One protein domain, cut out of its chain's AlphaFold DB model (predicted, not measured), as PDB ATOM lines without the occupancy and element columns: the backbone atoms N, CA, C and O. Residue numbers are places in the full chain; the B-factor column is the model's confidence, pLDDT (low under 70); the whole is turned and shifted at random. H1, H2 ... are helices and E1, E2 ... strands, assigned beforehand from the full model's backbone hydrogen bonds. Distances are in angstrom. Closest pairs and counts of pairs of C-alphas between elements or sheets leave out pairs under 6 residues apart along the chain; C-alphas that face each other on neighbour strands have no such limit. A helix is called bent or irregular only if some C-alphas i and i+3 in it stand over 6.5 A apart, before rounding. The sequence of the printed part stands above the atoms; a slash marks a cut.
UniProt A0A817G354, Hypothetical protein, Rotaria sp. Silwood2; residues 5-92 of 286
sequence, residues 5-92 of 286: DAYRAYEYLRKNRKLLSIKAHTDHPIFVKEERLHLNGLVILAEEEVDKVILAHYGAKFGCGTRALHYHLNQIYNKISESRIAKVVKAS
ATOM      1  N   ASP A   5     -60.642  10.227 -27.989       58.97
ATOM      2  CA  ASP A   5     -59.359  10.862 -27.667       58.97
ATOM      3  C   ASP A   5     -58.693  10.326 -26.391       58.97
ATOM      4  O   ASP A   5     -57.471  10.178 -26.338       58.97
ATOM      5  N   ALA A   6     -59.477   9.988 -25.364       57.97
ATOM      6  CA  ALA A   6     -58.962   9.439 -24.110       57.97
ATOM      7  C   ALA A   6     -58.446   8.004 -24.296       57.97
ATOM      8  O   ALA A   6     -57.431   7.625 -23.710       57.97
ATOM      9  N   TYR A   7     -59.113   7.217 -25.146       64.12
ATOM     10  CA  TYR A   7     -58.668   5.868 -25.494       64.12
ATOM     11  C   TYR A   7     -57.399   5.895 -26.360       64.12
ATOM     12  O   TYR A   7     -56.450   5.156 -26.091       64.12
ATOM     13  N   ARG A   8     -57.322   6.808 -27.338       63.44
ATOM     14  CA  ARG A   8     -56.106   7.031 -28.141       63.44
ATOM     15  C   ARG A   8     -54.930   7.493 -27.284       63.44
ATOM     16  O   ARG A   8     -53.817   6.996 -27.461       63.44
ATOM     17  N   ALA A   9     -55.173   8.393 -26.329       62.81
ATOM     18  CA  ALA A   9     -54.151   8.822 -25.382       62.81
ATOM     19  C   ALA A   9     -53.657   7.636 -24.541       62.81
ATOM     20  O   ALA A   9     -52.452   7.425 -24.424       62.81
ATOM     21  N   TYR A  10     -54.574   6.815 -24.022       63.72
ATOM     22  CA  TYR A  10     -54.245   5.612 -23.260       63.72
ATOM     23  C   TYR A  10     -53.396   4.607 -24.058       63.72
ATOM     24  O   TYR A  10     -52.365   4.153 -23.562       63.72
ATOM     25  N   GLU A  11     -53.768   4.286 -25.300       63.28
ATOM     26  CA  GLU A  11     -52.995   3.371 -26.156       63.28
ATOM     27  C   GLU A  11     -51.599   3.927 -26.500       63.28
ATOM     28  O   GLU A  11     -50.616   3.180 -26.516       63.28
ATOM     29  N   TYR A  12     -51.467   5.244 -26.686       64.69
ATOM     30  CA  TYR A  12     -50.165   5.885 -26.889       64.69
ATOM     31  C   TYR A  12     -49.280   5.814 -25.634       64.69
ATOM     32  O   TYR A  12     -48.097   5.476 -25.729       64.69
ATOM     33  N   LEU A  13     -49.848   6.079 -24.451       65.50
ATOM     34  CA  LEU A  13     -49.165   5.952 -23.155       65.50
ATOM     35  C   LEU A  13     -48.736   4.508 -22.873       65.50
ATOM     36  O   LEU A  13     -47.641   4.259 -22.368       65.50
ATOM     37  N   ARG A  14     -49.587   3.542 -23.233       62.03
ATOM     38  CA  ARG A  14     -49.322   2.108 -23.090       62.03
ATOM     39  C   ARG A  14     -48.130   1.661 -23.938       62.03
ATOM     40  O   ARG A  14     -47.326   0.862 -23.455       62.03
ATOM     41  N   LYS A  15     -48.007   2.176 -25.167       64.94
ATOM     42  CA  LYS A  15     -46.882   1.897 -26.076       64.94
ATOM     43  C   LYS A  15     -45.597   2.634 -25.672       64.94
ATOM     44  O   LYS A  15     -44.517   2.066 -25.808       64.94
ATOM     45  N   ASN A  16     -45.700   3.842 -25.112       61.50
ATOM     46  CA  ASN A  16     -44.561   4.703 -24.770       61.50
ATOM     47  C   ASN A  16     -44.387   4.862 -23.247       61.50
ATOM     48  O   ASN A  16     -44.620   5.925 -22.678       61.50
ATOM     49  N   ARG A  17     -43.938   3.802 -22.561       57.38
ATOM     50  CA  ARG A  17     -43.813   3.763 -21.083       57.38
ATOM     51  C   ARG A  17     -42.789   4.736 -20.466       57.38
ATOM     52  O   ARG A  17     -42.791   4.906 -19.251       57.38
ATOM     53  N   LYS A  18     -41.916   5.360 -21.264       59.09
ATOM     54  CA  LYS A  18     -40.870   6.300 -20.815       59.09
ATOM     55  C   LYS A  18     -41.125   7.714 -21.354       59.09
ATOM     56  O   LYS A  18     -40.329   8.242 -22.125       59.09
ATOM     57  N   LEU A  19     -42.267   8.308 -21.023       58.75
ATOM     58  CA  LEU A  19     -42.566   9.699 -21.388       58.75
ATOM     59  C   LEU A  19     -42.045  10.655 -20.313       58.75
ATOM     60  O   LEU A  19     -42.224  10.409 -19.116       58.75
ATOM     61  N   LEU A  20     -41.425  11.759 -20.739       49.75
ATOM     62  CA  LEU A  20     -40.950  12.788 -19.821       49.75
ATOM     63  C   LEU A  20     -42.138  13.488 -19.156       49.75
ATOM     64  O   LEU A  20     -43.000  14.079 -19.800       49.75
ATOM     65  N   SER A  21     -42.149  13.402 -17.827       52.62
ATOM     66  CA  SER A  21     -43.020  14.134 -16.906       52.62
ATOM     67  C   SER A  21     -44.532  13.887 -16.996       52.62
ATOM     68  O   SER A  21     -45.310  14.827 -16.838       52.62
ATOM     69  N   ILE A  22     -44.982  12.638 -17.086       51.12
ATOM     70  CA  ILE A  22     -46.318  12.308 -16.556       51.12
ATOM     71  C   ILE A  22     -46.148  11.990 -15.070       51.12
ATOM     72  O   ILE A  22     -46.307  10.860 -14.620       51.12
ATOM     73  N   LYS A  23     -45.749  12.997 -14.279       45.28
ATOM     74  CA  LYS A  23     -46.032  12.928 -12.846       45.28
ATOM     75  C   LYS A  23     -47.535  13.127 -12.743       45.28
ATOM     76  O   LYS A  23     -48.023  14.216 -13.019       45.28
ATOM     77  N   ALA A  24     -48.226  12.029 -12.459       43.44
ATOM     78  CA  ALA A  24     -49.651  11.960 -12.198       43.44
ATOM     79  C   ALA A  24     -50.071  13.096 -11.256       43.44
ATOM     80  O   ALA A  24     -49.814  13.010 -10.066       43.44
ATOM     81  N   HIS A  25     -50.587  14.185 -11.826       46.59
ATOM     82  CA  HIS A  25     -51.401  15.238 -11.215       46.59
ATOM     83  C   HIS A  25     -51.523  16.367 -12.238       46.59
ATOM     84  O   HIS A  25     -50.817  17.372 -12.178       46.59
ATOM     85  N   THR A  26     -52.405  16.193 -13.212       46.06
ATOM     86  CA  THR A  26     -52.909  17.328 -13.978       46.06
ATOM     87  C   THR A  26     -54.398  17.124 -14.165       46.06
ATOM     88  O   THR A  26     -54.803  16.259 -14.935       46.06
ATOM     89  N   ASP A  27     -55.199  17.965 -13.515       51.69
ATOM     90  CA  ASP A  27     -56.632  18.171 -13.783       51.69
ATOM     91  C   ASP A  27     -56.879  18.784 -15.183       51.69
ATOM     92  O   ASP A  27     -57.896  19.422 -15.447       51.69
ATOM     93  N   HIS A  28     -55.917  18.629 -16.097       55.75
ATOM     94  CA  HIS A  28     -55.916  19.199 -17.430       55.75
ATOM     95  C   HIS A  28     -55.961  18.081 -18.473       55.75
ATOM     96  O   HIS A  28     -55.166  17.139 -18.395       55.75
ATOM     97  N   PRO A  29     -56.883  18.170 -19.446       61.97
ATOM     98  CA  PRO A  29     -57.080  17.123 -20.434       61.97
ATOM     99  C   PRO A  29     -55.852  16.976 -21.341       61.97
ATOM    100  O   PRO A  29     -55.332  17.950 -21.886       61.97
ATOM    101  N   ILE A  30     -55.394  15.733 -21.487       65.88
ATOM    102  CA  ILE A  30     -54.381  15.339 -22.468       65.88
ATOM    103  C   ILE A  30     -55.108  15.069 -23.781       65.88
ATOM    104  O   ILE A  30     -56.066  14.297 -23.808       65.88
ATOM    105  N   PHE A  31     -54.638  15.674 -24.866       68.75
ATOM    106  CA  PHE A  31     -55.223  15.499 -26.195       68.75
ATOM    107  C   PHE A  31     -54.251  14.778 -27.119       68.75
ATOM    108  O   PHE A  31     -53.040  14.998 -27.047       68.75
ATOM    109  N   VAL A  32     -54.779  13.942 -28.013       66.06
ATOM    110  CA  VAL A  32     -54.010  13.384 -29.129       66.06
ATOM    111  C   VAL A  32     -54.286  14.236 -30.355       66.06
ATOM    112  O   VAL A  32     -55.419  14.305 -30.823       66.06
ATOM    113  N   LYS A  33     -53.253  14.879 -30.892       67.38
ATOM    114  CA  LYS A  33     -53.330  15.628 -32.148       67.38
ATOM    115  C   LYS A  33     -52.159  15.207 -33.025       67.38
ATOM    116  O   LYS A  33     -51.043  15.115 -32.531       67.38
ATOM    117  N   GLU A  34     -52.425  14.913 -34.300       64.19
ATOM    118  CA  GLU A  34     -51.387  14.510 -35.271       64.19
ATOM    119  C   GLU A  34     -50.493  13.364 -34.746       64.19
ATOM    120  O   GLU A  34     -49.271  13.417 -34.828       64.19
ATOM    121  N   GLU A  35     -51.117  12.345 -34.140       68.50
ATOM    122  CA  GLU A  35     -50.445  11.178 -33.538       68.50
ATOM    123  C   GLU A  35     -49.493  11.486 -32.367       68.50
ATOM    124  O   GLU A  35     -48.754  10.608 -31.928       68.50
ATOM    125  N   ARG A  36     -49.529  12.700 -31.802       69.19
ATOM    126  CA  ARG A  36     -48.730  13.090 -30.632       69.19
ATOM    127  C   ARG A  36     -49.599  13.524 -29.462       69.19
ATOM    128  O   ARG A  36     -50.719  14.002 -29.630       69.19
ATOM    129  N   LEU A  37     -49.067  13.349 -28.252       73.19
ATOM    130  CA  LEU A  37     -49.718  13.787 -27.019       73.19
ATOM    131  C   LEU A  37     -49.444  15.267 -26.762       73.19
ATOM    132  O   LEU A  37     -48.294  15.706 -26.798       73.19
ATOM    133  N   HIS A  38     -50.496  16.008 -26.433       72.31
ATOM    134  CA  HIS A  38     -50.434  17.408 -26.046       72.31
ATOM    135  C   HIS A  38     -50.984  17.607 -24.632       72.31
ATOM    136  O   HIS A  38     -52.051  17.096 -24.293       72.31
ATOM    137  N   LEU A  39     -50.279  18.406 -23.832       71.62
ATOM    138  CA  LEU A  39     -50.704  18.870 -22.512       71.62
ATOM    139  C   LEU A  39     -50.613  20.396 -22.484       71.62
ATOM    140  O   LEU A  39     -49.547  20.951 -22.739       71.62
ATOM    141  N   ASN A  40     -51.722  21.081 -22.197       70.06
ATOM    142  CA  ASN A  40     -51.801  22.551 -22.220       70.06
ATOM    143  C   ASN A  40     -51.306  23.173 -23.546       70.06
ATOM    144  O   ASN A  40     -50.680  24.228 -23.555       70.06
ATOM    145  N   GLY A  41     -51.538  22.490 -24.673       71.69
ATOM    146  CA  GLY A  41     -51.064  22.906 -26.000       71.69
ATOM    147  C   GLY A  41     -49.605  22.545 -26.321       71.69
ATOM    148  O   GLY A  41     -49.223  22.612 -27.486       71.69
ATOM    149  N   LEU A  42     -48.816  22.088 -25.344       75.75
ATOM    150  CA  LEU A  42     -47.413  21.691 -25.517       75.75
ATOM    151  C   LEU A  42     -47.284  20.203 -25.853       75.75
ATOM    152  O   LEU A  42     -47.989  19.372 -25.282       75.75
ATOM    153  N   VAL A  43     -46.347  19.856 -26.736       78.81
ATOM    154  CA  VAL A  43     -46.088  18.469 -27.150       78.81
ATOM    155  C   VAL A  43     -45.339  17.713 -26.047       78.81
ATOM    156  O   VAL A  43     -44.325  18.186 -25.527       78.81
ATOM    157  N   ILE A  44     -45.805  16.510 -25.712       77.31
ATOM    158  CA  ILE A  44     -45.109  15.584 -24.814       77.31
ATOM    159  C   ILE A  44     -44.166  14.712 -25.644       77.31
ATOM    160  O   ILE A  44     -44.588  14.045 -26.588       77.31
ATOM    161  N   LEU A  45     -42.889  14.701 -25.262       74.88
ATOM    162  CA  LEU A  45     -41.855  13.882 -25.892       74.88
ATOM    163  C   LEU A  45     -41.563  12.619 -25.078       74.88
ATOM    164  O   LEU A  45     -41.575  12.636 -23.841       74.88
ATOM    165  N   ALA A  46     -41.239  11.531 -25.777       72.69
ATOM    166  CA  ALA A  46     -40.637  10.357 -25.155       72.69
ATOM    167  C   ALA A  46     -39.190  10.652 -24.738       72.69
ATOM    168  O   ALA A  46     -38.474  11.372 -25.432       72.69
ATOM    169  N   GLU A  47     -38.739  10.069 -23.624       71.19
ATOM    170  CA  GLU A  47     -37.380  10.248 -23.078       71.19
ATOM    171  C   GLU A  47     -36.297   9.936 -24.126       71.19
ATOM    172  O   GLU A  47     -35.283  10.619 -24.216       71.19
ATOM    173  N   GLU A  48     -36.550   8.939 -24.973       74.31
ATOM    174  CA  GLU A  48     -35.629   8.472 -26.016       74.31
ATOM    175  C   GLU A  48     -35.544   9.437 -27.216       74.31
ATOM    176  O   GLU A  48     -34.580   9.408 -27.986       74.31
ATOM    177  N   GLU A  49     -36.534  10.317 -27.378       78.00
ATOM    178  CA  GLU A  49     -36.607  11.294 -28.470       78.00
ATOM    179  C   GLU A  49     -36.043  12.662 -28.083       78.00
ATOM    180  O   GLU A  49     -35.646  13.433 -28.959       78.00
ATOM    181  N   VAL A  50     -35.971  12.972 -26.786       81.69
ATOM    182  CA  VAL A  50     -35.594  14.307 -26.300       81.69
ATOM    183  C   VAL A  50     -34.213  14.730 -26.769       81.69
ATOM    184  O   VAL A  50     -34.055  15.849 -27.255       81.69
ATOM    185  N   ASP A  51     -33.229  13.838 -26.717       85.75
ATOM    186  CA  ASP A  51     -31.868  14.172 -27.145       85.75
ATOM    187  C   ASP A  51     -31.810  14.478 -28.651       85.75
ATOM    188  O   ASP A  51     -31.152  15.433 -29.069       85.75
ATOM    189  N   LYS A  52     -32.563  13.725 -29.468       85.50
ATOM    190  CA  LYS A  52     -32.660  13.947 -30.922       85.50
ATOM    191  C   LYS A  52     -33.315  15.292 -31.233       85.50
ATOM    192  O   LYS A  52     -32.823  16.031 -32.082       85.50
ATOM    193  N   VAL A  53     -34.394  15.626 -30.524       86.31
ATOM    194  CA  VAL A  53     -35.111  16.900 -30.680       86.31
ATOM    195  C   VAL A  53     -34.225  18.080 -30.273       86.31
ATOM    196  O   VAL A  53     -34.155  19.067 -31.006       86.31
ATOM    197  N   ILE A  54     -33.501  17.973 -29.154       85.44
ATOM    198  CA  ILE A  54     -32.571  19.015 -28.695       85.44
ATOM    199  C   ILE A  54     -31.502  19.287 -29.759       85.44
ATOM    200  O   ILE A  54     -31.278  20.446 -30.107       85.44
ATOM    201  N   LEU A  55     -30.875  18.242 -30.310       84.56
ATOM    202  CA  LEU A  55     -29.832  18.394 -31.329       84.56
ATOM    203  C   LEU A  55     -30.369  18.952 -32.651       84.56
ATOM    204  O   LEU A  55     -29.714  19.801 -33.257       84.56
ATOM    205  N   ALA A  56     -31.569  18.539 -33.072       84.88
ATOM    206  CA  ALA A  56     -32.212  19.063 -34.275       84.88
ATOM    207  C   ALA A  56     -32.474  20.577 -34.172       84.88
ATOM    208  O   ALA A  56     -32.106  21.336 -35.069       84.88
ATOM    209  N   HIS A  57     -33.039  21.036 -33.048       83.44
ATOM    210  CA  HIS A  57     -33.288  22.465 -32.806       83.44
ATOM    211  C   HIS A  57     -32.000  23.263 -32.579       83.44
ATOM    212  O   HIS A  57     -31.905  24.412 -33.013       83.44
ATOM    213  N   TYR A  58     -30.990  22.663 -31.942       80.88
ATOM    214  CA  TYR A  58     -29.676  23.283 -31.767       80.88
ATOM    215  C   TYR A  58     -28.980  23.536 -33.114       80.88
ATOM    216  O   TYR A  58     -28.466  24.635 -33.342       80.88
ATOM    217  N   GLY A  59     -29.023  22.560 -34.028       74.81
ATOM    218  CA  GLY A  59     -28.504  22.698 -35.392       74.81
ATOM    219  C   GLY A  59     -29.275  23.731 -36.218       74.81
ATOM    220  O   GLY A  59     -28.662  24.597 -36.839       74.81
ATOM    221  N   ALA A  60     -30.611  23.707 -36.160       77.94
ATOM    222  CA  ALA A  60     -31.460  24.672 -36.865       77.94
ATOM    223  C   ALA A  60     -31.228  26.128 -36.414       77.94
ATOM    224  O   ALA A  60     -31.376  27.055 -37.207       77.94
ATOM    225  N   LYS A  61     -30.836  26.341 -35.149       71.44
ATOM    226  CA  LYS A  61     -30.528  27.665 -34.582       71.44
ATOM    227  C   LYS A  61     -29.034  28.003 -34.536       71.44
ATOM    228  O   LYS A  61     -28.631  28.835 -33.722       71.44
ATOM    229  N   PHE A  62     -28.216  27.386 -35.391       63.09
ATOM    230  CA  PHE A  62     -26.785  27.698 -35.535       63.09
ATOM    231  C   PHE A  62     -26.006  27.685 -34.207       63.09
ATOM    232  O   PHE A  62     -25.140  28.525 -33.971       63.09
ATOM    233  N   GLY A  63     -26.330  26.753 -33.311       63.31
ATOM    234  CA  GLY A  63     -25.603  26.602 -32.056       63.31
ATOM    235  C   GLY A  63     -25.904  27.668 -30.997       63.31
ATOM    236  O   GLY A  63     -25.031  27.997 -30.191       63.31
ATOM    237  N   CYS A  64     -27.126  28.216 -30.980       69.25
ATOM    238  CA  CYS A  64     -27.564  29.161 -29.949       69.25
ATOM    239  C   CYS A  64     -27.313  28.626 -28.522       69.25
ATOM    240  O   CYS A  64     -27.414  27.425 -28.268       69.25
ATOM    241  N   GLY A  65     -26.984  29.513 -27.578       71.62
ATOM    242  CA  GLY A  65     -26.643  29.111 -26.210       71.62
ATOM    243  C   GLY A  65     -27.758  28.322 -25.506       71.62
ATOM    244  O   GLY A  65     -28.944  28.529 -25.766       71.62
ATOM    245  N   THR A  66     -27.373  27.458 -24.561       79.31
ATOM    246  CA  THR A  66     -28.261  26.544 -23.812       79.31
ATOM    247  C   THR A  66     -29.524  27.223 -23.274       79.31
ATOM    248  O   THR A  66     -30.623  26.687 -23.412       79.31
ATOM    249  N   ARG A  67     -29.388  28.433 -22.719       80.62
ATOM    250  CA  ARG A  67     -30.499  29.189 -22.127       80.62
ATOM    251  C   ARG A  67     -31.522  29.654 -23.167       80.62
ATOM    252  O   ARG A  67     -32.724  29.549 -22.946       80.62
ATOM    253  N   ALA A  68     -31.056  30.128 -24.323       79.69
ATOM    254  CA  ALA A  68     -31.932  30.527 -25.425       79.69
ATOM    255  C   ALA A  68     -32.666  29.316 -26.025       79.69
ATOM    256  O   ALA A  68     -33.856  29.405 -26.339       79.69
ATOM    257  N   LEU A  69     -31.979  28.173 -26.128       84.69
ATOM    258  CA  LEU A  69     -32.586  26.923 -26.574       84.69
ATOM    259  C   LEU A  69     -33.654  26.427 -25.586       84.69
ATOM    260  O   LEU A  69     -34.727  26.014 -26.016       84.69
ATOM    261  N   HIS A  70     -33.410  26.539 -24.279       86.12
ATOM    262  CA  HIS A  70     -34.368  26.173 -23.232       86.12
ATOM    263  C   HIS A  70     -35.681  26.964 -23.319       86.12
ATOM    264  O   HIS A  70     -36.755  26.361 -23.298       86.12
ATOM    265  N   TYR A  71     -35.618  28.292 -23.473       86.19
ATOM    266  CA  TYR A  71     -36.832  29.104 -23.633       86.19
ATOM    267  C   TYR A  71     -37.626  28.709 -24.875       86.19
ATOM    268  O   TYR A  71     -38.843  28.588 -24.811       86.19
ATOM    269  N   HIS A  72     -36.941  28.479 -25.994       84.75
ATOM    270  CA  HIS A  72     -37.603  28.095 -27.233       84.75
ATOM    271  C   HIS A  72     -38.249  26.711 -27.149       84.75
ATOM    272  O   HIS A  72     -39.400  26.541 -27.537       84.75
ATOM    273  N   LEU A  73     -37.521  25.724 -26.625       85.50
ATOM    274  CA  LEU A  73     -38.032  24.366 -26.508       85.50
ATOM    275  C   LEU A  73     -39.243  24.305 -25.577       85.50
ATOM    276  O   LEU A  73     -40.195  23.612 -25.907       85.50
ATOM    277  N   ASN A  74     -39.268  25.076 -24.487       84.31
ATOM    278  CA  ASN A  74     -40.414  25.111 -23.573       84.31
ATOM    279  C   ASN A  74     -41.621  25.923 -24.084       84.31
ATOM    280  O   ASN A  74     -42.665  25.914 -23.439       84.31
ATOM    281  N   GLN A  75     -41.518  26.592 -25.240       84.19
ATOM    282  CA  GLN A  75     -42.690  27.119 -25.958       84.19
ATOM    283  C   GLN A  75     -43.404  26.043 -26.786       84.19
ATOM    284  O   GLN A  75     -44.558  26.228 -27.155       84.19
ATOM    285  N   ILE A  76     -42.714  24.943 -27.111       82.25
ATOM    286  CA  ILE A  76     -43.190  23.914 -28.049       82.25
ATOM    287  C   ILE A  76     -43.431  22.584 -27.325       82.25
ATOM    288  O   ILE A  76     -44.419  21.893 -27.575       82.25
ATOM    289  N   TYR A  77     -42.528  22.231 -26.416       82.81
ATOM    290  CA  TYR A  77     -42.493  20.969 -25.699       82.81
ATOM    291  C   TYR A  77     -42.710  21.176 -24.209       82.81
ATOM    292  O   TYR A  77     -42.367  22.209 -23.633       82.81
ATOM    293  N   ASN A  78     -43.260  20.157 -23.565       77.62
ATOM    294  CA  ASN A  78     -43.529  20.208 -22.143       77.62
ATOM    295  C   ASN A  78     -42.261  19.940 -21.309       77.62
ATOM    296  O   ASN A  78     -41.707  18.844 -21.345       77.62
ATOM    297  N   LYS A  79     -41.859  20.933 -20.501       75.69
ATOM    298  CA  LYS A  79     -40.918  20.819 -19.366       75.69
ATOM    299  C   LYS A  79     -39.590  20.108 -19.674       75.69
ATOM    300  O   LYS A  79     -39.167  19.213 -18.940       75.69
ATOM    301  N   ILE A  80     -38.874  20.560 -20.701       81.62
ATOM    302  CA  ILE A  80     -37.488  20.129 -20.934       81.62
ATOM    303  C   ILE A  80     -36.563  20.910 -19.994       81.62
ATOM    304  O   ILE A  80     -36.580  22.141 -19.979       81.62
ATOM    305  N   SER A  81     -35.742  20.210 -19.207       82.12
ATOM    306  CA  SER A  81     -34.838  20.853 -18.249       82.12
ATOM    307  C   SER A  81     -33.598  21.451 -18.920       82.12
ATOM    308  O   SER A  81     -32.953  20.826 -19.765       82.12
ATOM    309  N   GLU A  82     -33.205  22.652 -18.487       82.94
ATOM    310  CA  GLU A  82     -31.985  23.321 -18.962       82.94
ATOM    311  C   GLU A  82     -30.728  22.465 -18.728       82.94
ATOM    312  O   GLU A  82     -29.835  22.402 -19.573       82.94
ATOM    313  N   SER A  83     -30.691  21.722 -17.617       84.31
ATOM    314  CA  SER A  83     -29.588  20.817 -17.284       84.31
ATOM    315  C   SER A  83     -29.472  19.630 -18.246       84.31
ATOM    316  O   SER A  83     -28.353  19.211 -18.556       84.31
ATOM    317  N   ARG A  84     -30.592  19.094 -18.757       84.06
ATOM    318  CA  ARG A  84     -30.574  18.045 -19.789       84.06
ATOM    319  C   ARG A  84     -30.054  18.600 -21.110       84.06
ATOM    320  O   ARG A  84     -29.178  17.983 -21.708       84.06
ATOM    321  N   ILE A  85     -30.513  19.787 -21.507       84.38
ATOM    322  CA  ILE A  85     -30.057  20.472 -22.728       84.38
ATOM    323  C   ILE A  85     -28.546  20.718 -22.673       84.38
ATOM    324  O   ILE A  85     -27.836  20.375 -23.615       84.38
ATOM    325  N   ALA A  86     -28.036  21.230 -21.549       83.75
ATOM    326  CA  ALA A  86     -26.607  21.477 -21.364       83.75
ATOM    327  C   ALA A  86     -25.764  20.203 -21.543       83.75
ATOM    328  O   ALA A  86     -24.716  20.242 -22.187       83.75
ATOM    329  N   LYS A  87     -26.223  19.068 -20.997       86.19
ATOM    330  CA  LYS A  87     -25.531  17.776 -21.122       86.19
ATOM    331  C   LYS A  87     -25.493  17.288 -22.568       86.19
ATOM    332  O   LYS A  87     -24.431  16.890 -23.033       86.19
ATOM    333  N   VAL A  88     -26.623  17.356 -23.272       85.62
ATOM    334  CA  VAL A  88     -26.738  16.904 -24.667       85.62
ATOM    335  C   VAL A  88     -25.883  17.770 -25.595       85.62
ATOM    336  O   VAL A  88     -25.093  17.233 -26.366       85.62
ATOM    337  N   VAL A  89     -25.964  19.099 -25.467       80.44
ATOM    338  CA  VAL A  89     -25.178  20.044 -26.284       80.44
ATOM    339  C   VAL A  89     -23.676  19.906 -26.025       80.44
ATOM    340  O   VAL A  89     -22.883  19.987 -26.959       80.44
ATOM    341  N   LYS A  90     -23.261  19.660 -24.775       80.19
ATOM    342  CA  LYS A  90     -21.848  19.439 -24.431       80.19
ATOM    343  C   LYS A  90     -21.314  18.103 -24.960       80.19
ATOM    344  O   LYS A  90     -20.144  18.025 -25.311       80.19
ATOM    345  N   ALA A  91     -22.151  17.065 -24.995       80.00
ATOM    346  CA  ALA A  91     -21.785  15.749 -25.516       80.00
ATOM    347  C   ALA A  91     -21.734  15.714 -27.052       80.00
ATOM    348  O   ALA A  91     -20.960  14.955 -27.631       80.00
ATOM    349  N   SER A  92     -22.531  16.544 -27.727       71.31
ATOM    350  CA  SER A  92     -22.392  16.752 -29.161       71.31
ATOM    351  C   SER A  92     -21.159  17.620 -29.422       71.31
ATOM    352  O   SER A  92     -21.139  18.801 -29.084       71.31
TER     353      SER A  92
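AT A GLANCE: This is residues 5 to 92 of the 286 residues of the protein "Hypothetical protein" of Rotaria sp. Silwood2 (UniProt A0A817G354). Two small lobes lie end to end: at one end H1 packs beside the hairpin E1 and E2, and at the other three short helices, H2, H3 and H4, cross one another in a cluster. A long loop, residues 16 to 29, links H1 to E1. The printed part has 88 residues, in the order H1, E1, E2, H2, H3, H4, with one antiparallel sheet, E1 - E2; the class is mostly helix. It is compact, with a radius of gyration of the C-alphas of 13.7 A, yet elongated in outline, spanning 39 by 23 by 21 A.

HOW THE PARTS SIT: H1, residues 5 to 15, comes closest to E1, residues 30 to 33, at the C-alphas of Ala 9 and Val 32, 5.9 A apart. E1 and E2, residues 36 to 39, form an antiparallel hairpin, with N 31 and O 38 within hydrogen-bond range at 3.0 A. Residues 38 to 39 of E2 also pair, antiparallel, with residues 42 to 43. H2, residues 47 to 60, only just touches H3, residues 66 to 76, with 3 pairs of C-alphas within 8 A, made by its residues 54 to 58 alone; the closest C-alphas are those of Tyr 58 and Leu 69, 7.0 A apart. H4, residues 82 to 91, touches H3 at a steep tilt of 61 degrees, opposite ways; the closest C-alphas are those of His 70 and Glu 82, 5.7 A apart. H4 also touches H2, only just about perpendicular at 72 degrees; the closest C-alphas are those of Asp 51 and Val 88, 6.3 A apart. H1 is apart from H2, H3 and H4. Every O i to N i+4 pair is within hydrogen-bond range in H1 and H4, against 8 of 10 in H2 and 6 of 7 in H3.

IN THESE COORDINATES: H1 begins at C-alpha 5, (-59.359, 10.862, -27.667), and is 15.4 A long. H2 is 20.8 A long and only just irregular: C-alphas 48 and 51 are 6.9 A apart. H3 is 15.7 A long, and H4, 14.3 A long, ends at C-alpha 91, (-21.785, 15.749, -25.516).

THE WHOLE: The two C-alphas farthest apart, those of Tyr 7 and Phe 62, are 39.9 A apart. The printed part has no cut, and the link from H1 to E1 is long. The mean pLDDT of the printed part is 72.0, with residues 5 to 36 and 62 to 64 under 70.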